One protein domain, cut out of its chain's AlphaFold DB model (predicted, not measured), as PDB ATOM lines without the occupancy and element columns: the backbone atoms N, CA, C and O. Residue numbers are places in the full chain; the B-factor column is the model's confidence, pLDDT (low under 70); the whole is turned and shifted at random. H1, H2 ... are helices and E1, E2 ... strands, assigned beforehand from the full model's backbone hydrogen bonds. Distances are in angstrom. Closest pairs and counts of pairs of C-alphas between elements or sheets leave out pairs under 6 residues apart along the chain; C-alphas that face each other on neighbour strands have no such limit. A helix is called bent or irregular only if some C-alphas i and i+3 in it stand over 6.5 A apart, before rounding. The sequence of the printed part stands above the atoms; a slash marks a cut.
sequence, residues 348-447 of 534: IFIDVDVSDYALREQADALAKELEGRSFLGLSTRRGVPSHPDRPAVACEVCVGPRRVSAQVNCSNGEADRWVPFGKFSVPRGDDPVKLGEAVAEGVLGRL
ATOM      1  N   ILE A 348      34.467 -12.586  37.185       93.62
ATOM      2  CA  ILE A 348      33.725 -11.851  36.155       93.62
ATOM      3  C   ILE A 348      34.654 -10.808  35.530       93.62
ATOM      4  O   ILE A 348      34.973  -9.789  36.140       93.62
ATOM      5  N   PHE A 349      35.084 -11.059  34.297       95.44
ATOM      6  CA  PHE A 349      35.799 -10.069  33.501       95.44
ATOM      7  C   PHE A 349      34.805  -9.052  32.935       95.44
ATOM      8  O   PHE A 349      33.731  -9.420  32.453       95.44
ATOM      9  N   ILE A 350      35.145  -7.771  32.997       95.69
ATOM     10  CA  ILE A 350      34.311  -6.673  32.510       95.69
ATOM     11  C   ILE A 350      35.171  -5.772  31.637       95.69
ATOM     12  O   ILE A 350      36.249  -5.347  32.049       95.69
ATOM     13  N   ASP A 351      34.680  -5.447  30.447       96.38
ATOM     14  CA  ASP A 351      35.248  -4.379  29.632       96.38
ATOM     15  C   ASP A 351      34.163  -3.372  29.249       96.38
ATOM     16  O   ASP A 351      32.991  -3.734  29.101       96.38
ATOM     17  N   VAL A 352      34.541  -2.098  29.144       96.81
ATOM     18  CA  VAL A 352      33.616  -0.988  28.886       96.81
ATOM     19  C   VAL A 352      34.208  -0.047  27.844       96.81
ATOM     20  O   VAL A 352      35.171   0.678  28.100       96.81
ATOM     21  N   ASP A 353      33.575  -0.044  26.677       96.12
ATOM     22  CA  ASP A 353      33.939   0.741  25.503       96.12
ATOM     23  C   ASP A 353      32.786   1.672  25.074       96.12
ATOM     24  O   ASP A 353      31.682   1.636  25.631       96.12
ATOM     25  N   VAL A 354      33.024   2.530  24.083       96.50
ATOM     26  CA  VAL A 354      32.085   3.554  23.604       96.50
ATOM     27  C   VAL A 354      31.780   3.424  22.117       96.50
ATOM     28  O   VAL A 354      32.650   3.119  21.313       96.50
ATOM     29  N   SER A 355      30.548   3.751  21.714       94.12
ATOM     30  CA  SER A 355      30.223   3.939  20.291       94.12
ATOM     31  C   SER A 355      30.561   5.346  19.769       94.12
ATOM     32  O   SER A 355      30.316   5.631  18.601       94.12
ATOM     33  N   ASP A 356      31.005   6.246  20.647       92.62
ATOM     34  CA  ASP A 356      31.299   7.656  20.377       92.62
ATOM     35  C   ASP A 356      32.315   8.156  21.418       92.62
ATOM     36  O   ASP A 356      32.114   7.976  22.620       92.62
ATOM     37  N   TYR A 357      33.396   8.799  20.972       92.81
ATOM     38  CA  TYR A 357      34.443   9.330  21.850       92.81
ATOM     39  C   TYR A 357      33.901  10.347  22.875       92.81
ATOM     40  O   TYR A 357      34.412  10.427  23.991       92.81
ATOM     41  N   ALA A 358      32.813  11.059  22.554       94.56
ATOM     42  CA  ALA A 358      32.145  11.978  23.479       94.56
ATOM     43  C   ALA A 358      31.547  11.288  24.726       94.56
ATOM     44  O   ALA A 358      31.247  11.957  25.711       94.56
ATOM     45  N   LEU A 359      31.385   9.959  24.714       95.00
ATOM     46  CA  LEU A 359      30.848   9.175  25.837       95.00
ATOM     47  C   LEU A 359      31.943   8.600  26.756       95.00
ATOM     48  O   LEU A 359      31.622   7.890  27.713       95.00
ATOM     49  N   ARG A 360      33.230   8.882  26.485       95.56
ATOM     50  CA  ARG A 360      34.377   8.239  27.154       95.56
ATOM     51  C   ARG A 360      34.367   8.404  28.675       95.56
ATOM     52  O   ARG A 360      34.553   7.420  29.385       95.56
ATOM     53  N   GLU A 361      34.078   9.606  29.173       94.88
ATOM     54  CA  GLU A 361      33.999   9.884  30.614       94.88
ATOM     55  C   GLU A 361      32.936   9.018  31.312       94.88
ATOM     56  O   GLU A 361      33.198   8.442  32.369       94.88
ATOM     57  N   GLN A 362      31.762   8.834  30.692       93.19
ATOM     58  CA  GLN A 362      30.714   7.975  31.248       93.19
ATOM     59  C   GLN A 362      31.101   6.489  31.211       93.19
ATOM     60  O   GLN A 362      30.763   5.750  32.137       93.19
ATOM     61  N   ALA A 363      31.812   6.042  30.173       95.44
ATOM     62  CA  ALA A 363      32.298   4.667  30.084       95.44
ATOM     63  C   ALA A 363      33.370   4.356  31.140       95.44
ATOM     64  O   ALA A 363      33.266   3.330  31.807       95.44
ATOM     65  N   ASP A 364      34.342   5.245  31.366       95.06
ATOM     66  CA  ASP A 364      35.337   5.055  32.431       95.06
ATOM     67  C   ASP A 364      34.724   5.191  33.840       95.06
ATOM     68  O   ASP A 364      35.126   4.464  34.753       95.06
ATOM     69  N   ALA A 365      33.698   6.032  34.023       94.06
ATOM     70  CA  ALA A 365      32.920   6.079  35.264       94.06
ATOM     71  C   ALA A 365      32.150   4.769  35.525       94.06
ATOM     72  O   ALA A 365      32.169   4.260  36.646       94.06
ATOM     73  N   LEU A 366      31.516   4.191  34.494       94.69
ATOM     74  CA  LEU A 366      30.842   2.891  34.580       94.69
ATOM     75  C   LEU A 366      31.837   1.742  34.812       94.69
ATOM     76  O   LEU A 366      31.563   0.863  35.624       94.69
ATOM     77  N   ALA A 367      32.993   1.757  34.141       94.12
ATOM     78  CA  ALA A 367      34.053   0.771  34.342       94.12
ATOM     79  C   ALA A 367      34.514   0.751  35.804       94.12
ATOM     80  O   ALA A 367      34.530  -0.306  36.424       94.12
ATOM     81  N   LYS A 368      34.805   1.925  36.376       92.50
ATOM     82  CA  LYS A 368      35.236   2.073  37.773       92.50
ATOM     83  C   LYS A 368      34.177   1.606  38.780       92.50
ATOM     84  O   LYS A 368      34.516   0.993  39.789       92.50
ATOM     85  N   GLU A 369      32.906   1.894  38.508       91.44
ATOM     86  CA  GLU A 369      31.767   1.467  39.332       91.44
ATOM     87  C   GLU A 369      31.550  -0.056  39.304       91.44
ATOM     88  O   GLU A 369      31.179  -0.646  40.320       91.44
ATOM     89  N   LEU A 370      31.807  -0.695  38.158       89.94
ATOM     90  CA  LEU A 370      31.724  -2.146  37.987       89.94
ATOM     91  C   LEU A 370      32.976  -2.886  38.484       89.94
ATOM     92  O   LEU A 370      32.852  -4.010  38.944       89.94
ATOM     93  N   GLU A 371      34.163  -2.280  38.406       86.75
ATOM     94  CA  GLU A 371      35.441  -2.875  38.828       86.75
ATOM     95  C   GLU A 371      35.618  -2.886  40.356       86.75
ATOM     96  O   GLU A 371      36.209  -3.813  40.907       86.75
ATOM     97  N   GLY A 372      35.090  -1.878  41.059       73.38
ATOM     98  CA  GLY A 372      35.277  -1.699  42.503       73.38
ATOM     99  C   GLY A 372      34.363  -2.528  43.415       73.38
ATOM    100  O   GLY A 372      34.272  -2.211  44.603       73.38
ATOM    101  N   ARG A 373      33.624  -3.522  42.901       79.44
ATOM    102  CA  ARG A 373      32.558  -4.222  43.644       79.44
ATOM    103  C   ARG A 373      32.503  -5.705  43.286       79.44
ATOM    104  O   ARG A 373      32.462  -6.042  42.112       79.44
ATOM    105  N   SER A 374      32.368  -6.593  44.277       82.56
ATOM    106  CA  SER A 374      31.992  -7.976  43.961       82.56
ATOM    107  C   SER A 374      30.586  -8.015  43.353       82.56
ATOM    108  O   SER A 374      29.697  -7.261  43.753       82.56
ATOM    109  N   PHE A 375      30.393  -8.874  42.361       83.75
ATOM    110  CA  PHE A 375      29.203  -8.966  41.536       83.75
ATOM    111  C   PHE A 375      28.759 -10.433  41.444       83.75
ATOM    112  O   PHE A 375      29.522 -11.305  41.038       83.75
ATOM    113  N   LEU A 376      27.520 -10.725  41.859       87.88
ATOM    114  CA  LEU A 376      26.988 -12.097  41.989       87.88
ATOM    115  C   LEU A 376      27.854 -13.012  42.883       87.88
ATOM    116  O   LEU A 376      28.018 -14.195  42.598       87.88
ATOM    117  N   GLY A 377      28.438 -12.454  43.943       86.06
ATOM    118  CA  GLY A 377      29.386 -13.123  44.844       86.06
ATOM    119  C   GLY A 377      30.855 -13.042  44.409       86.06
ATOM    120  O   GLY A 377      31.727 -13.146  45.261       86.06
ATOM    121  N   LEU A 378      31.140 -12.796  43.127       88.06
ATOM    122  CA  LEU A 378      32.481 -12.897  42.536       88.06
ATOM    123  C   LEU A 378      33.197 -11.551  42.432       88.06
ATOM    124  O   LEU A 378      32.571 -10.527  42.165       88.06
ATOM    125  N   SER A 379      34.517 -11.546  42.532       86.31
ATOM    126  CA  SER A 379      35.355 -10.396  42.212       86.31
ATOM    127  C   SER A 379      35.346 -10.101  40.712       86.31
ATOM    128  O   SER A 379      35.504 -10.978  39.852       86.31
ATOM    129  N   THR A 380      35.190  -8.822  40.393       90.88
ATOM    130  CA  THR A 380      35.278  -8.286  39.036       90.88
ATOM    131  C   THR A 380      36.724  -7.983  38.657       90.88
ATOM    132  O   THR A 380      37.529  -7.594  39.504       90.88
ATOM    133  N   ARG A 381      37.074  -8.128  37.375       91.62
ATOM    134  CA  ARG A 381      38.375  -7.702  36.827       91.62
ATOM    135  C   ARG A 381      38.183  -6.940  35.523       91.62
ATOM    136  O   ARG A 381      37.387  -7.365  34.687       91.62
ATOM    137  N   ARG A 382      38.916  -5.842  35.333       92.25
ATOM    138  CA  ARG A 382      38.868  -5.066  34.090       92.25
ATOM    139  C   ARG A 382      39.642  -5.750  32.959       92.25
ATOM    140  O   ARG A 382      40.742  -6.251  33.174       92.25
ATOM    141  N   GLY A 383      39.072  -5.699  31.756       93.56
ATOM    142  CA  GLY A 383      39.630  -6.262  30.529       93.56
ATOM    143  C   GLY A 383      39.290  -7.744  30.368       93.56
ATOM    144  O   GLY A 383      39.610  -8.567  31.224       93.56
ATOM    145  N   VAL A 384      38.648  -8.095  29.254       95.81
ATOM    146  CA  VAL A 384      38.387  -9.495  28.892       95.81
ATOM    147  C   VAL A 384      39.636 -10.054  28.195       95.81
ATOM    148  O   VAL A 384      40.040  -9.509  27.167       95.81
ATOM    149  N   PRO A 385      40.286 -11.114  28.717       96.38
ATOM    150  CA  PRO A 385      41.435 -11.722  28.049       96.38
ATOM    151  C   PRO A 385      40.987 -12.411  26.753       96.38
ATOM    152  O   PRO A 385      39.856 -12.881  26.663       96.38
ATOM    153  N   SER A 386      41.867 -12.532  25.755       95.88
ATOM    154  CA  SER A 386      41.532 -13.177  24.468       95.88
ATOM    155  C   SER A 386      41.050 -14.627  24.623       95.88
ATOM    156  O   SER A 386      40.190 -15.080  23.869       95.88
ATOM    157  N   HIS A 387      41.555 -15.320  25.644       95.06
ATOM    158  CA  HIS A 387      41.117 -16.641  26.081       95.06
ATOM    159  C   HIS A 387      40.901 -16.634  27.603       95.06
ATOM    160  O   HIS A 387      41.675 -15.981  28.308       95.06
ATOM    161  N   PRO A 388      39.890 -17.346  28.133       95.00
ATOM    162  CA  PRO A 388      39.843 -17.665  29.554       95.00
ATOM    163  C   PRO A 388      41.015 -18.585  29.941       95.00
ATOM    164  O   PRO A 388      41.483 -19.385  29.134       95.00
ATOM    165  N   ASP A 389      41.471 -18.458  31.187       90.56
ATOM    166  CA  ASP A 389      42.449 -19.330  31.853       90.56
ATOM    167  C   ASP A 389      41.777 -20.460  32.658       90.56
ATOM    168  O   ASP A 389      42.388 -21.494  32.922       90.56
ATOM    169  N   ARG A 390      40.517 -20.247  33.061       92.12
ATOM    170  CA  ARG A 390      39.705 -21.121  33.925       92.12
ATOM    171  C   ARG A 390      38.207 -20.788  33.793       92.12
ATOM    172  O   ARG A 390      37.859 -19.844  33.076       92.12
ATOM    173  N   PRO A 391      37.290 -21.538  34.439       94.25
ATOM    174  CA  PRO A 391      35.856 -21.257  34.380       94.25
ATOM    175  C   PRO A 391      35.522 -19.815  34.792       94.25
ATOM    176  O   PRO A 391      35.838 -19.381  35.899       94.25
ATOM    177  N   ALA A 392      34.898 -19.054  33.890       95.44
ATOM    178  CA  ALA A 392      34.726 -17.610  34.055       95.44
ATOM    179  C   ALA A 392      33.562 -17.044  33.225       95.44
ATOM    180  O   ALA A 392      33.080 -17.654  32.265       95.44
ATOM    181  N   VAL A 393      33.134 -15.831  33.580       96.88
ATOM    182  CA  VAL A 393      32.168 -15.027  32.818       96.88
ATOM    183  C   VAL A 393      32.863 -13.760  32.322       96.88
ATOM    184  O   VAL A 393      33.695 -13.197  33.027       96.88
ATOM    185  N   ALA A 394      32.502 -13.298  31.129       97.19
ATOM    186  CA  ALA A 394      32.925 -12.017  30.581       97.19
ATOM    187  C   ALA A 394      31.701 -11.155  30.221       97.19
ATOM    188  O   ALA A 394      30.675 -11.673  29.770       97.19
ATOM    189  N   CYS A 395      31.800  -9.844  30.428       97.25
ATOM    190  CA  CYS A 395      30.774  -8.865  30.086       97.25
ATOM    191  C   CYS A 395      31.404  -7.711  29.297       97.25
ATOM    192  O   CYS A 395      32.088  -6.861  29.864       97.25
ATOM    193  N   GLU A 396      31.164  -7.692  27.990       97.69
ATOM    194  CA  GLU A 396      31.597  -6.630  27.079       97.69
ATOM    195  C   GLU A 396      30.483  -5.584  26.979       97.69
ATOM    196  O   GLU A 396      29.391  -5.864  26.471       97.69
ATOM    197  N   VAL A 397      30.737  -4.379  27.484       97.50
ATOM    198  CA  VAL A 397      29.759  -3.293  27.574       97.50
ATOM    199  C   VAL A 397      30.126  -2.191  26.584       97.50
ATOM    200  O   VAL A 397      31.215  -1.639  26.640       97.50
ATOM    201  N   CYS A 398      29.206  -1.829  25.691       97.81
ATOM    202  CA  CYS A 398      29.373  -0.718  24.755       97.81
ATOM    203  C   CYS A 398      28.352   0.385  25.064       97.81
ATOM    204  O   CYS A 398      27.133   0.180  24.961       97.81
ATOM    205  N   VAL A 399      28.859   1.554  25.457       97.56
ATOM    206  CA  VAL A 399      28.085   2.747  25.808       97.56
ATOM    207  C   VAL A 399      27.771   3.549  24.546       97.56
ATOM    208  O   VAL A 399      28.666   4.105  23.913       97.56
ATOM    209  N   GLY A 400      26.486   3.616  24.183       96.50
ATOM    210  CA  GLY A 400      25.983   4.405  23.058       96.50
ATOM    211  C   GLY A 400      24.962   5.468  23.484       96.50
ATOM    212  O   GLY A 400      24.372   5.379  24.565       96.50
ATOM    213  N   PRO A 401      24.681   6.474  22.634       93.69
ATOM    214  CA  PRO A 401      24.110   7.764  23.052       93.69
ATOM    215  C   PRO A 401      22.733   7.691  23.736       93.69
ATOM    216  O   PRO A 401      22.411   8.522  24.586       93.69
ATOM    217  N   ARG A 402      21.911   6.685  23.403       94.62
ATOM    218  CA  ARG A 402      20.585   6.454  24.021       94.62
ATOM    219  C   ARG A 402      20.518   5.199  24.898       94.62
ATOM    220  O   ARG A 402      19.593   5.059  25.699       94.62
ATOM    221  N   ARG A 403      21.444   4.257  24.715       96.62
ATOM    222  CA  ARG A 403      21.416   2.920  25.321       96.62
ATOM    223  C   ARG A 403      22.824   2.382  25.494       96.62
ATOM    224  O   ARG A 403      23.642   2.491  24.588       96.62
ATOM    225  N   VAL A 404      23.033   1.693  26.604       96.81
ATOM    226  CA  VAL A 404      24.192   0.826  26.796       96.81
ATOM    227  C   VAL A 404      23.803  -0.573  26.341       96.81
ATOM    228  O   VAL A 404      22.759  -1.093  26.742       96.81
ATOM    229  N   SER A 405      24.610  -1.175  25.473       97.56
ATOM    230  CA  SER A 405      24.458  -2.575  25.074       97.56
ATOM    231  C   SER A 405      25.518  -3.422  25.764       97.56
ATOM    232  O   SER A 405      26.632  -2.953  25.966       97.56
ATOM    233  N   ALA A 406      25.172  -4.647  26.141       97.69
ATOM    234  CA  ALA A 406      26.089  -5.545  26.831       97.69
ATOM    235  C   ALA A 406      25.998  -6.951  26.241       97.69
ATOM    236  O   ALA A 406      24.898  -7.468  26.004       97.69
ATOM    237  N   GLN A 407      27.157  -7.546  25.989       98.06
ATOM    238  CA  GLN A 407      27.340  -8.896  25.485       98.06
ATOM    239  C   GLN A 407      27.928  -9.752  26.610       98.06
ATOM    240  O   GLN A 407      29.028  -9.499  27.093       98.06
ATOM    241  N   VAL A 408      27.173 -10.762  27.044       98.06
ATOM    242  CA  VAL A 408      27.628 -11.733  28.043       98.06
ATOM    243  C   VAL A 408      28.264 -12.904  27.319       98.06
ATOM    244  O   VAL A 408      27.605 -13.565  26.511       98.06
ATOM    245  N   ASN A 409      29.516 -13.181  27.652       98.00
ATOM    246  CA  ASN A 409      30.283 -14.326  27.188       98.00
ATOM    247  C   ASN A 409      30.597 -15.231  28.392       98.00
ATOM    248  O   ASN A 409      30.617 -14.796  29.543       98.00
ATOM    249  N   CYS A 410      30.787 -16.522  28.154       97.50
ATOM    250  CA  CYS A 410      31.149 -17.489  29.193       97.50
ATOM    251  C   CYS A 410      32.264 -18.389  28.682       97.50
ATOM    252  O   CYS A 410      32.321 -18.659  27.483       97.50
ATOM    253  N   SER A 411      33.105 -18.894  29.579       97.19
ATOM    254  CA  SER A 411      34.003 -19.990  29.238       97.19
ATOM    255  C   SER A 411      33.193 -21.194  28.729       97.19
ATOM    256  O   SER A 411      32.069 -21.464  29.178       97.19
ATOM    257  N   ASN A 412      33.750 -21.929  27.770       96.75
ATOM    258  CA  ASN A 412      33.239 -23.242  27.382       96.75
ATOM    259  C   ASN A 412      33.505 -24.298  28.475       96.75
ATOM    260  O   ASN A 412      34.015 -23.999  29.551       96.75
ATOM    261  N   GLY A 413      33.180 -25.556  28.155       94.00
ATOM    262  CA  GLY A 413      33.426 -26.712  29.016       94.00
ATOM    263  C   GLY A 413      34.884 -26.877  29.452       94.00
ATOM    264  O   GLY A 413      35.118 -27.018  30.642       94.00
ATOM    265  N   GLU A 414      35.838 -26.797  28.518       94.31
ATOM    266  CA  GLU A 414      37.274 -26.945  28.821       94.31
ATOM    267  C   GLU A 414      37.900 -25.686  29.438       94.31
ATOM    268  O   GLU A 414      38.964 -25.778  30.045       94.31
ATOM    269  N   ALA A 415      37.216 -24.542  29.337       94.00
ATOM    270  CA  ALA A 415      37.678 -23.210  29.717       94.00
ATOM    271  C   ALA A 415      38.899 -22.677  28.933       94.00
ATOM    272  O   ALA A 415      39.704 -21.939  29.484       94.00
ATOM    273  N   ASP A 416      38.985 -22.989  27.634       95.38
ATOM    274  CA  ASP A 416      40.024 -22.525  26.694       95.38
ATOM    275  C   ASP A 416      39.545 -21.419  25.722       95.38
ATOM    276  O   ASP A 416      40.341 -20.805  25.003       95.38
ATOM    277  N   ARG A 417      38.232 -21.152  25.665       97.38
ATOM    278  CA  ARG A 417      37.631 -20.155  24.760       97.38
ATOM    279  C   ARG A 417      36.350 -19.532  25.306       97.38
ATOM    280  O   ARG A 417      35.554 -20.178  25.992       97.38
ATOM    281  N   TRP A 418      36.114 -18.285  24.909       97.94
ATOM    282  CA  TRP A 418      34.850 -17.594  25.131       97.94
ATOM    283  C   TRP A 418      33.753 -18.093  24.185       97.94
ATOM    284  O   TRP A 418      33.979 -18.325  22.998       97.94
ATOM    285  N   VAL A 419      32.541 -18.229  24.717       97.50
ATOM    286  CA  VAL A 419      31.328 -18.583  23.978       97.50
ATOM    287  C   VAL A 419      30.284 -17.482  24.189       97.50
ATOM    288  O   VAL A 419      29.944 -17.201  25.345       97.50
ATOM    289  N   PRO A 420      29.737 -16.884  23.113       97.12
ATOM    290  CA  PRO A 420      28.636 -15.931  23.204       97.12
ATOM    291  C   PRO A 420      27.432 -16.522  23.933       97.12
ATOM    292  O   PRO A 420      26.864 -17.526  23.505       97.12
ATOM    293  N   PHE A 421      27.041 -15.893  25.041       94.50
ATOM    294  CA  PHE A 421      26.037 -16.439  25.952       94.50
ATOM    295  C   PHE A 421      24.750 -15.605  26.042       94.50
ATOM    296  O   PHE A 421      23.669 -16.149  26.276       94.50
ATOM    297  N   GLY A 422      24.815 -14.305  25.751       96.44
ATOM    298  CA  GLY A 422      23.627 -13.540  25.383       96.44
ATOM    299  C   GLY A 422      23.815 -12.030  25.403       96.44
ATOM    300  O   GLY A 422      24.491 -11.487  26.271       96.44
ATOM    301  N   LYS A 423      23.135 -11.339  24.484       97.38
ATOM    302  CA  LYS A 423      23.107  -9.874  24.427       97.38
ATOM    303  C   LYS A 423      21.916  -9.296  25.203       97.38
ATOM    304  O   LYS A 423      20.870  -9.940  25.375       97.38
ATOM    305  N   PHE A 424      22.062  -8.066  25.676       97.88
ATOM    306  CA  PHE A 424      20.968  -7.217  26.141       97.88
ATOM    307  C   PHE A 424      21.306  -5.733  25.936       97.88
ATOM    308  O   PHE A 424      22.356  -5.379  25.393       97.88
ATOM    309  N   SER A 425      20.386  -4.841  26.305       97.31
ATOM    310  CA  SER A 425      20.640  -3.397  26.317       97.31
ATOM    311  C   SER A 425      19.742  -2.704  27.334       97.31
ATOM    312  O   SER A 425      18.559  -3.032  27.430       97.31
ATOM    313  N   VAL A 426      20.294  -1.726  28.045       96.62
ATOM    314  CA  VAL A 426      19.610  -0.911  29.058       96.62
ATOM    315  C   VAL A 426      19.545   0.558  28.606       96.62
ATOM    316  O   VAL A 426      20.335   0.965  27.744       96.62
ATOM    317  N   PRO A 427      18.602   1.377  29.113       95.31
ATOM    318  CA  PRO A 427      18.663   2.830  28.937       95.31
ATOM    319  C   PRO A 427      20.002   3.366  29.456       95.31
ATOM    320  O   PRO A 427      20.479   2.876  30.474       95.31
ATOM    321  N   ARG A 428      20.605   4.351  28.772       90.81
ATOM    322  CA  ARG A 428      21.909   4.905  29.187       90.81
ATOM    323  C   ARG A 428      21.832   5.523  30.588       90.81
ATOM    324  O   ARG A 428      22.590   5.135  31.467       90.81
ATOM    325  N   GLY A 429      20.889   6.448  30.790       90.62
ATOM    326  CA  GLY A 429      20.861   7.294  31.987       90.62
ATOM    327  C   GLY A 429      22.143   8.123  32.135       90.62
ATOM    328  O   GLY A 429      23.039   8.051  31.299       90.62
ATOM    329  N   ASP A 430      22.236   8.897  33.208       89.75
ATOM    330  CA  ASP A 430      23.415   9.729  33.510       89.75
ATOM    331  C   ASP A 430      24.036   9.374  34.878       89.75
ATOM    332  O   ASP A 430      25.073   9.899  35.265       89.75
ATOM    333  N   ASP A 431      23.421   8.425  35.589       94.00
ATOM    334  CA  ASP A 431      23.852   7.895  36.882       94.00
ATOM    335  C   ASP A 431      24.601   6.561  36.674       94.00
ATOM    336  O   ASP A 431      23.964   5.570  36.292       94.00
ATOM    337  N   PRO A 432      25.930   6.501  36.904       91.56
ATOM    338  CA  PRO A 432      26.714   5.291  36.667       91.56
ATOM    339  C   PRO A 432      26.363   4.155  37.637       91.56
ATOM    340  O   PRO A 432      26.481   2.996  37.249       91.56
ATOM    341  N   VAL A 433      25.871   4.455  38.848       91.06
ATOM    342  CA  VAL A 433      25.490   3.443  39.850       91.06
ATOM    343  C   VAL A 433      24.239   2.707  39.394       91.06
ATOM    344  O   VAL A 433      24.234   1.481  39.289       91.06
ATOM    345  N   LYS A 434      23.187   3.450  39.023       92.38
ATOM    346  CA  LYS A 434      21.945   2.860  38.490       92.38
ATOM    347  C   LYS A 434      22.181   2.120  37.171       92.38
ATOM    348  O   LYS A 434      21.540   1.102  36.907       92.38
ATOM    349  N   LEU A 435      23.101   2.617  36.344       93.94
ATOM    350  CA  LEU A 435      23.510   1.959  35.106       93.94
ATOM    351  C   LEU A 435      24.262   0.647  35.383       93.94
ATOM    352  O   LEU A 435      23.927  -0.377  34.785       93.94
ATOM    353  N   GLY A 436      25.197   0.644  36.337       93.12
ATOM    354  CA  GLY A 436      25.878  -0.554  36.826       93.12
ATOM    355  C   GLY A 436      24.893  -1.586  37.378       93.12
ATOM    356  O   GLY A 436      24.902  -2.734  36.939       93.12
ATOM    357  N   GLU A 437      23.948  -1.176  38.230       91.31
ATOM    358  CA  GLU A 437      22.883  -2.047  38.751       91.31
ATOM    359  C   GLU A 437      21.983  -2.646  37.655       91.31
ATOM    360  O   GLU A 437      21.481  -3.765  37.822       91.31
ATOM    361  N   ALA A 438      21.765  -1.930  36.547       93.50
ATOM    362  CA  ALA A 438      20.968  -2.389  35.410       93.50
ATOM    363  C   ALA A 438      21.747  -3.352  34.493       93.50
ATOM    364  O   ALA A 438      21.189  -4.358  34.047       93.50
ATOM    365  N   VAL A 439      23.040  -3.098  34.256       94.94
ATOM    366  CA  VAL A 439      23.956  -4.054  33.605       94.94
ATOM    367  C   VAL A 439      24.042  -5.338  34.438       94.94
ATOM    368  O   VAL A 439      23.854  -6.435  33.911       94.94
ATOM    369  N   ALA A 440      24.197  -5.196  35.753       93.50
ATOM    370  CA  ALA A 440      24.222  -6.283  36.721       93.50
ATOM    371  C   ALA A 440      22.936  -7.143  36.698       93.50
ATOM    372  O   ALA A 440      23.015  -8.373  36.742       93.50
ATOM    373  N   GLU A 441      21.747  -6.535  36.569       93.62
ATOM    374  CA  GLU A 441      20.489  -7.292  36.416       93.62
ATOM    375  C   GLU A 441      20.428  -8.054  35.089       93.62
ATOM    376  O   GLU A 441      19.987  -9.205  35.042       93.62
ATOM    377  N   GLY A 442      20.899  -7.425  34.010       95.25
ATOM    378  CA  GLY A 442      20.935  -8.029  32.684       95.25
ATOM    379  C   GLY A 442      21.812  -9.278  32.637       95.25
ATOM    380  O   GLY A 442      21.353 -10.311  32.146       95.25
ATOM    381  N   VAL A 443      23.025  -9.225  33.200       96.19
ATOM    382  CA  VAL A 443      23.934 -10.383  33.281       96.19
ATOM    383  C   VAL A 443      23.340 -11.494  34.157       96.19
ATOM    384  O   VAL A 443      23.275 -12.642  33.710       96.19
ATOM    385  N   LEU A 444      22.816 -11.167  35.348       96.00
ATOM    386  CA  LEU A 444      22.137 -12.132  36.227       96.00
ATOM    387  C   LEU A 444      21.011 -12.873  35.489       96.00
ATOM    388  O   LEU A 444      20.977 -14.102  35.482       96.00
ATOM    389  N   GLY A 445      20.151 -12.134  34.783       95.00
ATOM    390  CA  GLY A 445      19.058 -12.680  33.973       95.00
ATOM    391  C   GLY A 445      19.486 -13.436  32.704       95.00
ATOM    392  O   GLY A 445      18.619 -13.865  31.937       95.00
ATOM    393  N   ARG A 446      20.791 -13.586  32.431       96.50
ATOM    394  CA  ARG A 446      21.329 -14.552  31.453       96.50
ATOM    395  C   ARG A 446      21.870 -15.791  32.164       96.50
ATOM    396  O   ARG A 446      21.512 -16.899  31.762       96.50
ATOM    397  N   LEU A 447      22.698 -15.594  33.196       96.75
ATOM    398  CA  LEU A 447      23.422 -16.647  33.921       96.75
ATOM    399  C   LEU A 447      22.522 -17.561  34.761       96.75
ATOM    400  O   LEU A 447      22.807 -18.749  34.870       96.75
TER     401      LEU A 447
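What this domain is: This is residues 348 to 447 of the 534 residues of an uncharacterized protein of Aquisphaera giovannonii (UniProt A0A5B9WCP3). A twisted sheet of five strands has two helices over one face, H1 along the E1 side and H2 slantwise over E4 and E5, with no named helix over the other face. The two helices meet where the first residues of H2 reach H1, and together with the sheet they make two layers, helices on one face of a sheet. The printed part has 100 residues, with five named strands and two named helices in the order E1, H1, E2, E3, E4, E5, H2; the class is mixed, helices and strands. The sheet runs E2, E1, E3, E4, E5 and is mixed, parallel among E2, E1 and E3 and antiparallel from E3 to E5. The whole is compact, with a radius of gyration of the C-alphas of 12.8 A, and elongated, spanning 39 by 25 by 21 A.

Where its parts are: E1, residues 348 to 354, begins at C-alpha 348 (33.725, -11.851, 36.155) and is 19.9 A long. E2 is residues 380 to 382, E3 residues 393 to 399 over 19.5 A, and E4 residues 403 to 411 over 26.4 A. E5, residues 418 to 427 over 26.3 A, bends by 58 degrees at residue 421. H1, residues 357 to 371, is 20.9 A long and irregular, with C-alphas 358 and 361 7.7 A apart. H2, residues 432 to 447, is 22.4 A long and ends at C-alpha 447 (23.422, -16.647, 33.921).

How they stand to each other: E1 and E3 are parallel at 16 degrees, with N 351 and O 395 at 3.0 A. E2, an edge strand, is parallel to E1 at 41 degrees, with N 381 and O 348 at 2.9 A. E1, H1 and E2 form a strand-helix-strand unit, two parallel neighbour strands with a helix between, and its crossover is right-handed. E3, E4 and E5 form a meander, each strand the antiparallel neighbour of the one before, in two hairpins; N 396 and O 407 are 2.9 A apart, N 406 and O 424 3.0 A. H1 is on the sheet at a height of 7.1 A, over E1 and along the strands, at 2 degrees to E1 on the local plane; their closest C-alphas, of Val 352 and Ala 367, are 5.7 A apart. H2 is on the same face at a height of 8.0 A, over E4 and only just over E5, where 3 of its C-alphas fall. It runs slantwise to the strands, at 41 degrees to E4 on the local plane; the closest C-alphas of H2 and E5, of Gly 422 and Arg 446, are 6.6 A apart. H2 touches H1 with residues 432 to 436 alone, at a steep tilt of 66 degrees, the same way; their closest C-alphas, of Leu 366 and Pro 432, are 5.2 A apart. Every O i to N i+4 pair is within hydrogen-bond range in H2, and 9 of 11 in H1.

The domain as a whole: The two C-alphas farthest apart, of Ala 358 and Glu 414, are 39.6 A apart. The printed part has no cut and no long link. Its mean pLDDT is 94.0, and no printed residue is under 70.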